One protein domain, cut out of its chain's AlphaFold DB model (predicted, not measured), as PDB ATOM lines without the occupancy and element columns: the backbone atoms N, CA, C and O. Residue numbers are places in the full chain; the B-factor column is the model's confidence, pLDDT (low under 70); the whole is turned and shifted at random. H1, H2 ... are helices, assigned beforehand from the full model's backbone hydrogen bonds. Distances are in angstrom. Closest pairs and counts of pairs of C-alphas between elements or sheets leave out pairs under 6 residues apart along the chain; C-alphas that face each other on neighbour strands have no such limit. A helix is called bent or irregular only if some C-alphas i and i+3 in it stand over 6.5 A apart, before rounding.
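Overview. This is residues 2 to 58 of the 59 residues of an uncharacterized protein of Planctomycetes bacterium (UniProt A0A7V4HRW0). A long, slim helical hairpin: H1 runs one way, a tight turn at residues 23 to 27 reverses the path, and the longer H2 folds back beside H1 along its length. The two helices lie side by side and nearly in line with the long axis, with the turn at one end of the rod and both ends of the printed part toward the other. The printed part has 57 residues with two named helices, H1 then H2, and no named strand; the class is all helix. The whole is loose, with a radius of gyration of the C-alphas of 13.5 A, and spans 48 by 13 by 10 A.

Arrangement. H1, residues 2 to 22, and H2, residues 28 to 56, form a helical hairpin. They touch, with 60 pairs of C-alphas within 8 A. Their closest C-alphas, those of Gly 6 and Gly 46, are 4.0 A apart. Their centres are 6.7 A apart. They run opposite ways at a shallow tilt of 18 degrees. In H1 every O i to N i+4 pair is within hydrogen-bond range; in H2 24 of 25 are.

Along the chain. H1 begins at C-alpha 2, (38.917, -0.427, 59.049), and ends at C-alpha 22, (40.456, 11.247, 86.735), a length of 30.1 A. H2 measures 40.7 A from C-alpha 28 to C-alpha 56, the latter at (32.384, -2.791, 53.235). H2 is neither bent nor irregular, but only just: C-alphas 33 and 36 are 6.2 A apart.

Size, cuts and confidence. The two C-alphas farthest apart, those of Pro 26 and Arg 58, are 48.0 A apart. The first and last printed C-alphas, of Arg 2 and Arg 58, are 11.6 A apart. The link from H1 to H2, five residues, is tight. The printed part has no cut. Its mean pLDDT is 95.7, and residue 58 is under 70.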
ATOM      1  N   ARG A   2      39.658  -1.629  58.626       92.62
ATOM      2  CA  ARG A   2      38.917  -0.427  59.049       92.62
ATOM      3  C   ARG A   2      38.150  -0.651  60.350       92.62
ATOM      4  O   ARG A   2      38.164   0.227  61.203       92.62
ATOM      5  N   MET A   3      37.578  -1.845  60.540       94.19
ATOM      6  CA  MET A   3      36.923  -2.208  61.804       94.19
ATOM      7  C   MET A   3      37.884  -2.156  62.993       94.19
ATOM      8  O   MET A   3      37.537  -1.594  64.027       94.19
ATOM      9  N   VAL A   4      39.097  -2.702  62.842       95.56
ATOM     10  CA  VAL A   4      40.113  -2.704  63.908       95.56
ATOM     11  C   VAL A   4      40.534  -1.273  64.238       95.56
ATOM     12  O   VAL A   4      40.562  -0.899  65.404       95.56
ATOM     13  N   THR A   5      40.784  -0.445  63.219       97.00
ATOM     14  CA  THR A   5      41.070   0.982  63.411       97.00
ATOM     15  C   THR A   5      39.932   1.693  64.145       97.00
ATOM     16  O   THR A   5      40.189   2.405  65.109       97.00
ATOM     17  N   GLY A   6      38.677   1.462  63.745       97.62
ATOM     18  CA  GLY A   6      37.506   2.036  64.410       97.62
ATOM     19  C   GLY A   6      37.408   1.632  65.881       97.62
ATOM     20  O   GLY A   6      37.240   2.490  66.742       97.62
ATOM     21  N   ALA A   7      37.601   0.346  66.186       97.56
ATOM     22  CA  ALA A   7      37.592  -0.164  67.555       97.56
ATOM     23  C   ALA A   7      38.700   0.457  68.425       97.56
ATOM     24  O   ALA A   7      38.436   0.847  69.561       97.56
ATOM     25  N   ILE A   8      39.914   0.610  67.884       98.25
ATOM     26  CA  ILE A   8      41.030   1.266  68.585       98.25
ATOM     27  C   ILE A   8      40.700   2.731  68.887       98.25
ATOM     28  O   ILE A   8      40.940   3.194  69.998       98.25
ATOM     29  N   LEU A   9      40.128   3.460  67.926       98.44
ATOM     30  CA  LEU A   9      39.760   4.864  68.116       98.44
ATOM     31  C   LEU A   9      38.655   5.038  69.162       98.44
ATOM     32  O   LEU A   9      38.733   5.957  69.973       98.44
ATOM     33  N   ILE A  10      37.671   4.135  69.201       98.56
ATOM     34  CA  ILE A  10      36.629   4.131  70.239       98.56
ATOM     35  C   ILE A  10      37.245   3.853  71.618       98.56
ATOM     36  O   ILE A  10      36.940   4.556  72.577       98.56
ATOM     37  N   ALA A  11      38.159   2.884  71.725       98.56
ATOM     38  CA  ALA A  11      38.863   2.620  72.979       98.56
ATOM     39  C   ALA A  11      39.713   3.824  73.429       98.56
ATOM     40  O   ALA A  11      39.720   4.173  74.607       98.56
ATOM     41  N   ALA A  12      40.391   4.498  72.497       98.50
ATOM     42  CA  ALA A  12      41.156   5.710  72.783       98.50
ATOM     43  C   ALA A  12      40.258   6.883  73.210       98.50
ATOM     44  O   ALA A  12      40.636   7.647  74.097       98.50
ATOM     45  N   ALA A  13      39.066   7.012  72.620       98.69
ATOM     46  CA  ALA A  13      38.073   7.998  73.027       98.69
ATOM     47  C   ALA A  13      37.643   7.794  74.483       98.69
ATOM     48  O   ALA A  13      37.661   8.743  75.267       98.69
ATOM     49  N   GLU A  14      37.334   6.550  74.855       98.62
ATOM     50  CA  GLU A  14      36.981   6.189  76.229       98.62
ATOM     51  C   GLU A  14      38.132   6.484  77.197       98.62
ATOM     52  O   GLU A  14      37.922   7.090  78.245       98.62
ATOM     53  N   GLN A  15      39.372   6.147  76.825       98.31
ATOM     54  CA  GLN A  15      40.545   6.482  77.637       98.31
ATOM     55  C   GLN A  15      40.701   7.993  77.830       98.31
ATOM     56  O   GLN A  15      40.931   8.437  78.951       98.31
ATOM     57  N   ALA A  16      40.541   8.798  76.777       98.19
ATOM     58  CA  ALA A  16      40.610  10.253  76.886       98.19
ATOM     59  C   ALA A  16      39.500  10.809  77.795       98.19
ATOM     60  O   ALA A  16      39.775  11.655  78.647       98.19
ATOM     61  N   PHE A  17      38.271  10.300  77.671       98.25
ATOM     62  CA  PHE A  17      37.142  10.687  78.521       98.25
ATOM     63  C   PHE A  17      37.379  10.332  79.994       98.25
ATOM     64  O   PHE A  17      37.268  11.201  80.862       98.25
ATOM     65  N   ALA A  18      37.759   9.087  80.286       98.00
ATOM     66  CA  ALA A  18      38.055   8.638  81.643       98.00
ATOM     67  C   ALA A  18      39.222   9.431  82.249       98.00
ATOM     68  O   ALA A  18      39.152   9.886  83.392       98.00
ATOM     69  N   HIS A  19      40.270   9.672  81.458       97.12
ATOM     70  CA  HIS A  19      41.437  10.416  81.909       97.12
ATOM     71  C   HIS A  19      41.092  11.874  82.244       97.12
ATOM     72  O   HIS A  19      41.523  12.366  83.288       97.12
ATOM     73  N   ALA A  20      40.238  12.528  81.446       97.00
ATOM     74  CA  ALA A  20      39.738  13.878  81.723       97.00
ATOM     75  C   ALA A  20      39.069  13.995  83.103       97.00
ATOM     76  O   ALA A  20      39.268  14.990  83.793       97.00
ATOM     77  N   HIS A  21      38.316  12.969  83.516       95.50
ATOM     78  CA  HIS A  21      37.599  12.940  84.795       95.50
ATOM     79  C   HIS A  21      38.457  12.463  85.971       95.50
ATOM     80  O   HIS A  21      38.140  12.753  87.122       95.50
ATOM     81  N   SER A  22      39.536  11.728  85.700       96.44
ATOM     82  CA  SER A  22      40.456  11.247  86.735       96.44
ATOM     83  C   SER A  22      41.479  12.299  87.179       96.44
ATOM     84  O   SER A  22      41.985  12.230  88.299       96.44
ATOM     85  N   ILE A  23      41.795  13.277  86.318       95.62
ATOM     86  CA  ILE A  23      42.782  14.313  86.632       95.62
ATOM     87  C   ILE A  23      42.171  15.359  87.568       95.62
ATOM     88  O   ILE A  23      41.268  16.110  87.202       95.62
ATOM     89  N   GLY A  24      42.736  15.446  88.772       90.25
ATOM     90  CA  GLY A  24      42.415  16.465  89.767       90.25
ATOM     91  C   GLY A  24      43.270  17.735  89.668       90.25
ATOM     92  O   GLY A  24      43.904  18.045  88.655       90.25
ATOM     93  N   PHE A  25      43.282  18.505  90.756       90.06
ATOM     94  CA  PHE A  25      44.107  19.709  90.887       90.06
ATOM     95  C   PHE A  25      45.610  19.394  90.705       90.06
ATOM     96  O   PHE A  25      46.062  18.355  91.187       90.06
ATOM     97  N   PRO A  26      46.407  20.276  90.062       92.81
ATOM     98  CA  PRO A  26      46.040  21.585  89.502       92.81
ATOM     99  C   PRO A  26      45.590  21.548  88.034       92.81
ATOM    100  O   PRO A  26      45.203  22.578  87.486       92.81
ATOM    101  N   HIS A  27      45.632  20.388  87.379       95.06
ATOM    102  CA  HIS A  27      45.483  20.293  85.924       95.06
ATOM    103  C   HIS A  27      44.067  19.957  85.444       95.06
ATOM    104  O   HIS A  27      43.854  19.918  84.236       95.06
ATOM    105  N   ALA A  28      43.097  19.775  86.346       93.88
ATOM    106  CA  ALA A  28      41.721  19.386  86.016       93.88
ATOM    107  C   ALA A  28      41.080  20.229  84.896       93.88
ATOM    108  O   ALA A  28      40.471  19.682  83.974       93.88
ATOM    109  N   VAL A  29      41.253  21.559  84.937       95.06
ATOM    110  CA  VAL A  29      40.688  22.473  83.927       95.06
ATOM    111  C   VAL A  29      41.319  22.227  82.559       95.06
ATOM    112  O   VAL A  29      40.607  22.023  81.579       95.06
ATOM    113  N   PHE A  30      42.651  22.202  82.498       95.44
ATOM    114  CA  PHE A  30      43.376  21.989  81.248       95.44
ATOM    115  C   PHE A  30      43.104  20.593  80.672       95.44
ATOM    116  O   PHE A  30      42.820  20.453  79.485       95.44
ATOM    117  N   ALA A  31      43.114  19.567  81.526       95.12
ATOM    118  CA  ALA A  31      42.793  18.198  81.148       95.12
ATOM    119  C   ALA A  31      41.392  18.105  80.534       95.12
ATOM    120  O   ALA A  31      41.246  17.558  79.443       95.12
ATOM    121  N   SER A  32      40.384  18.708  81.166       96.06
ATOM    122  CA  SER A  32      39.015  18.721  80.641       96.06
ATOM    123  C   SER A  32      38.914  19.461  79.306       96.06
ATOM    124  O   SER A  32      38.277  18.969  78.380       96.06
ATOM    125  N   GLN A  33      39.572  20.618  79.172       97.44
ATOM    126  CA  GLN A  33      39.525  21.433  77.952       97.44
ATOM    127  C   GLN A  33      40.173  20.761  76.736       97.44
ATOM    128  O   GLN A  33      39.813  21.090  75.609       97.44
ATOM    129  N   VAL A  34      41.103  19.826  76.941       97.31
ATOM    130  CA  VAL A  34      41.801  19.128  75.850       97.31
ATOM    131  C   VAL A  34      41.233  17.730  75.617       97.31
ATOM    132  O   VAL A  34      40.925  17.360  74.484       97.31
ATOM    133  N   LEU A  35      41.071  16.943  76.680       97.94
ATOM    134  CA  LEU A  35      40.717  15.529  76.573       97.94
ATOM    135  C   LEU A  35      39.227  15.309  76.289       97.94
ATOM    136  O   LEU A  35      38.900  14.346  75.599       97.94
ATOM    137  N   MET A  36      38.329  16.198  76.740       97.81
ATOM    138  CA  MET A  36      36.896  16.082  76.424       97.81
ATOM    139  C   MET A  36      36.600  16.332  74.939       97.81
ATOM    140  O   MET A  36      35.899  15.525  74.336       97.81
ATOM    141  N   PRO A  37      37.140  17.379  74.284       98.38
ATOM    142  CA  PRO A  37      36.985  17.502  72.837       98.38
ATOM    143  C   PRO A  37      37.656  16.355  72.075       98.38
ATOM    144  O   PRO A  37      37.086  15.837  71.114       98.38
ATOM    145  N   ALA A  38      38.846  15.924  72.512       98.31
ATOM    146  CA  ALA A  38      39.568  14.832  71.867       98.31
ATOM    147  C   ALA A  38      38.789  13.510  71.917       98.31
ATOM    148  O   ALA A  38      38.715  12.819  70.900       98.31
ATOM    149  N   SER A  39      38.171  13.172  73.055       98.50
ATOM    150  CA  SER A  39      37.357  11.960  73.185       98.50
ATOM    151  C   SER A  39      36.168  11.971  72.224       98.50
ATOM    152  O   SER A  39      35.936  10.984  71.533       98.50
ATOM    153  N   VAL A  40      35.478  13.105  72.081       98.56
ATOM    154  CA  VAL A  40      34.357  13.246  71.138       98.56
ATOM    155  C   VAL A  40      34.816  13.067  69.689       98.56
ATOM    156  O   VAL A  40      34.184  12.328  68.931       98.56
ATOM    157  N   VAL A  41      35.928  13.698  69.294       98.62
ATOM    158  CA  VAL A  41      36.476  13.574  67.932       98.62
ATOM    159  C   VAL A  41      36.887  12.131  67.639       98.62
ATOM    160  O   VAL A  41      36.523  11.585  66.595       98.62
ATOM    161  N   LEU A  42      37.607  11.492  68.561       98.62
ATOM    162  CA  LEU A  42      38.043  10.103  68.418       98.62
ATOM    163  C   LEU A  42      36.856   9.142  68.341       98.62
ATOM    164  O   LEU A  42      36.864   8.245  67.498       98.62
ATOM    165  N   LEU A  43      35.819   9.356  69.154       98.69
ATOM    166  CA  LEU A  43      34.600   8.552  69.123       98.69
ATOM    167  C   LEU A  43      33.897   8.688  67.771       98.69
ATOM    168  O   LEU A  43      33.559   7.679  67.155       98.69
ATOM    169  N   ALA A  44      33.717   9.917  67.283       98.62
ATOM    170  CA  ALA A  44      33.061  10.174  66.005       98.62
ATOM    171  C   ALA A  44      33.801   9.498  64.840       98.62
ATOM    172  O   ALA A  44      33.192   8.767  64.057       98.62
ATOM    173  N   ILE A  45      35.122   9.677  64.749       98.38
ATOM    174  CA  ILE A  45      35.936   9.052  63.697       98.38
ATOM    175  C   ILE A  45      35.942   7.527  63.864       98.38
ATOM    176  O   ILE A  45      35.785   6.797  62.885       98.38
ATOM    177  N   GLY A  46      36.076   7.032  65.095       98.25
ATOM    178  CA  GLY A  46      36.057   5.606  65.401       98.25
ATOM    179  C   GLY A  46      34.765   4.929  64.951       98.25
ATOM    180  O   GLY A  46      34.820   3.895  64.285       98.25
ATOM    181  N   LEU A  47      33.612   5.550  65.212       98.38
ATOM    182  CA  LEU A  47      32.311   5.079  64.738       98.38
ATOM    183  C   LEU A  47      32.220   5.079  63.210       98.38
ATOM    184  O   LEU A  47      31.744   4.100  62.639       98.38
ATOM    185  N   VAL A  48      32.717   6.118  62.533       97.94
ATOM    186  CA  VAL A  48      32.753   6.159  61.060       97.94
ATOM    187  C   VAL A  48      33.565   4.990  60.501       97.94
ATOM    188  O   VAL A  48      33.088   4.282  59.615       97.94
ATOM    189  N   PHE A  49      34.762   4.736  61.035       97.38
ATOM    190  CA  PHE A  49      35.608   3.620  60.600       97.38
ATOM    191  C   PHE A  49      34.995   2.255  60.914       97.38
ATOM    192  O   PHE A  49      35.090   1.337  60.093       97.38
ATOM    193  N   LEU A  50      34.355   2.120  62.076       96.25
ATOM    194  CA  LEU A  50      33.677   0.895  62.478       96.25
ATOM    195  C   LEU A  50      32.509   0.595  61.533       96.25
ATOM    196  O   LEU A  50      32.459  -0.490  60.959       96.25
ATOM    197  N   LEU A  51      31.614   1.564  61.317       96.06
ATOM    198  CA  LEU A  51      30.461   1.428  60.426       96.06
ATOM    199  C   LEU A  51      30.898   1.162  58.987       96.06
ATOM    200  O   LEU A  51      30.383   0.246  58.351       96.06
ATOM    201  N   TRP A  52      31.896   1.896  58.488       95.19
ATOM    202  CA  TRP A  52      32.476   1.638  57.171       95.19
ATOM    203  C   TRP A  52      33.002   0.209  57.088       95.19
ATOM    204  O   TRP A  52      32.669  -0.522  56.155       95.19
ATOM    205  N   GLY A  53      33.812  -0.208  58.061       94.50
ATOM    206  CA  GLY A  53      34.367  -1.553  58.115       94.50
ATOM    207  C   GLY A  53      33.277  -2.623  58.085       94.50
ATOM    208  O   GLY A  53      33.357  -3.538  57.274       94.50
ATOM    209  N   VAL A  54      32.217  -2.461  58.878       92.94
ATOM    210  CA  VAL A  54      31.071  -3.383  58.906       92.94
ATOM    211  C   VAL A  54      30.347  -3.442  57.559       92.94
ATOM    212  O   VAL A  54      29.962  -4.528  57.128       92.94
ATOM    213  N   LEU A  55      30.155  -2.307  56.885       93.56
ATOM    214  CA  LEU A  55      29.415  -2.240  55.620       93.56
ATOM    215  C   LEU A  55      30.218  -2.756  54.420       93.56
ATOM    216  O   LEU A  55      29.637  -3.325  53.497       93.56
ATOM    217  N   VAL A  56      31.534  -2.537  54.409       91.31
ATOM    218  CA  VAL A  56      32.384  -2.791  53.235       91.31
ATOM    219  C   VAL A  56      33.172  -4.089  53.351       91.31
ATOM    220  O   VAL A  56      33.309  -4.781  52.353       91.31
ATOM    221  N   GLU A  57      33.665  -4.458  54.536       80.44
ATOM    222  CA  GLU A  57      34.481  -5.676  54.712       80.44
ATOM    223  C   GLU A  57      33.625  -6.958  54.788       80.44
ATOM    224  O   GLU A  57      34.170  -8.052  54.882       80.44
ATOM    225  N   ARG A  58      32.289  -6.838  54.738       64.88
ATOM    226  CA  ARG A  58      31.345  -7.967  54.624       64.88
ATOM    227  C   ARG A  58      31.020  -8.379  53.178       64.88
ATOM    228  O   ARG A  58      30.255  -9.325  53.001       64.88
TER     229      ARG A  58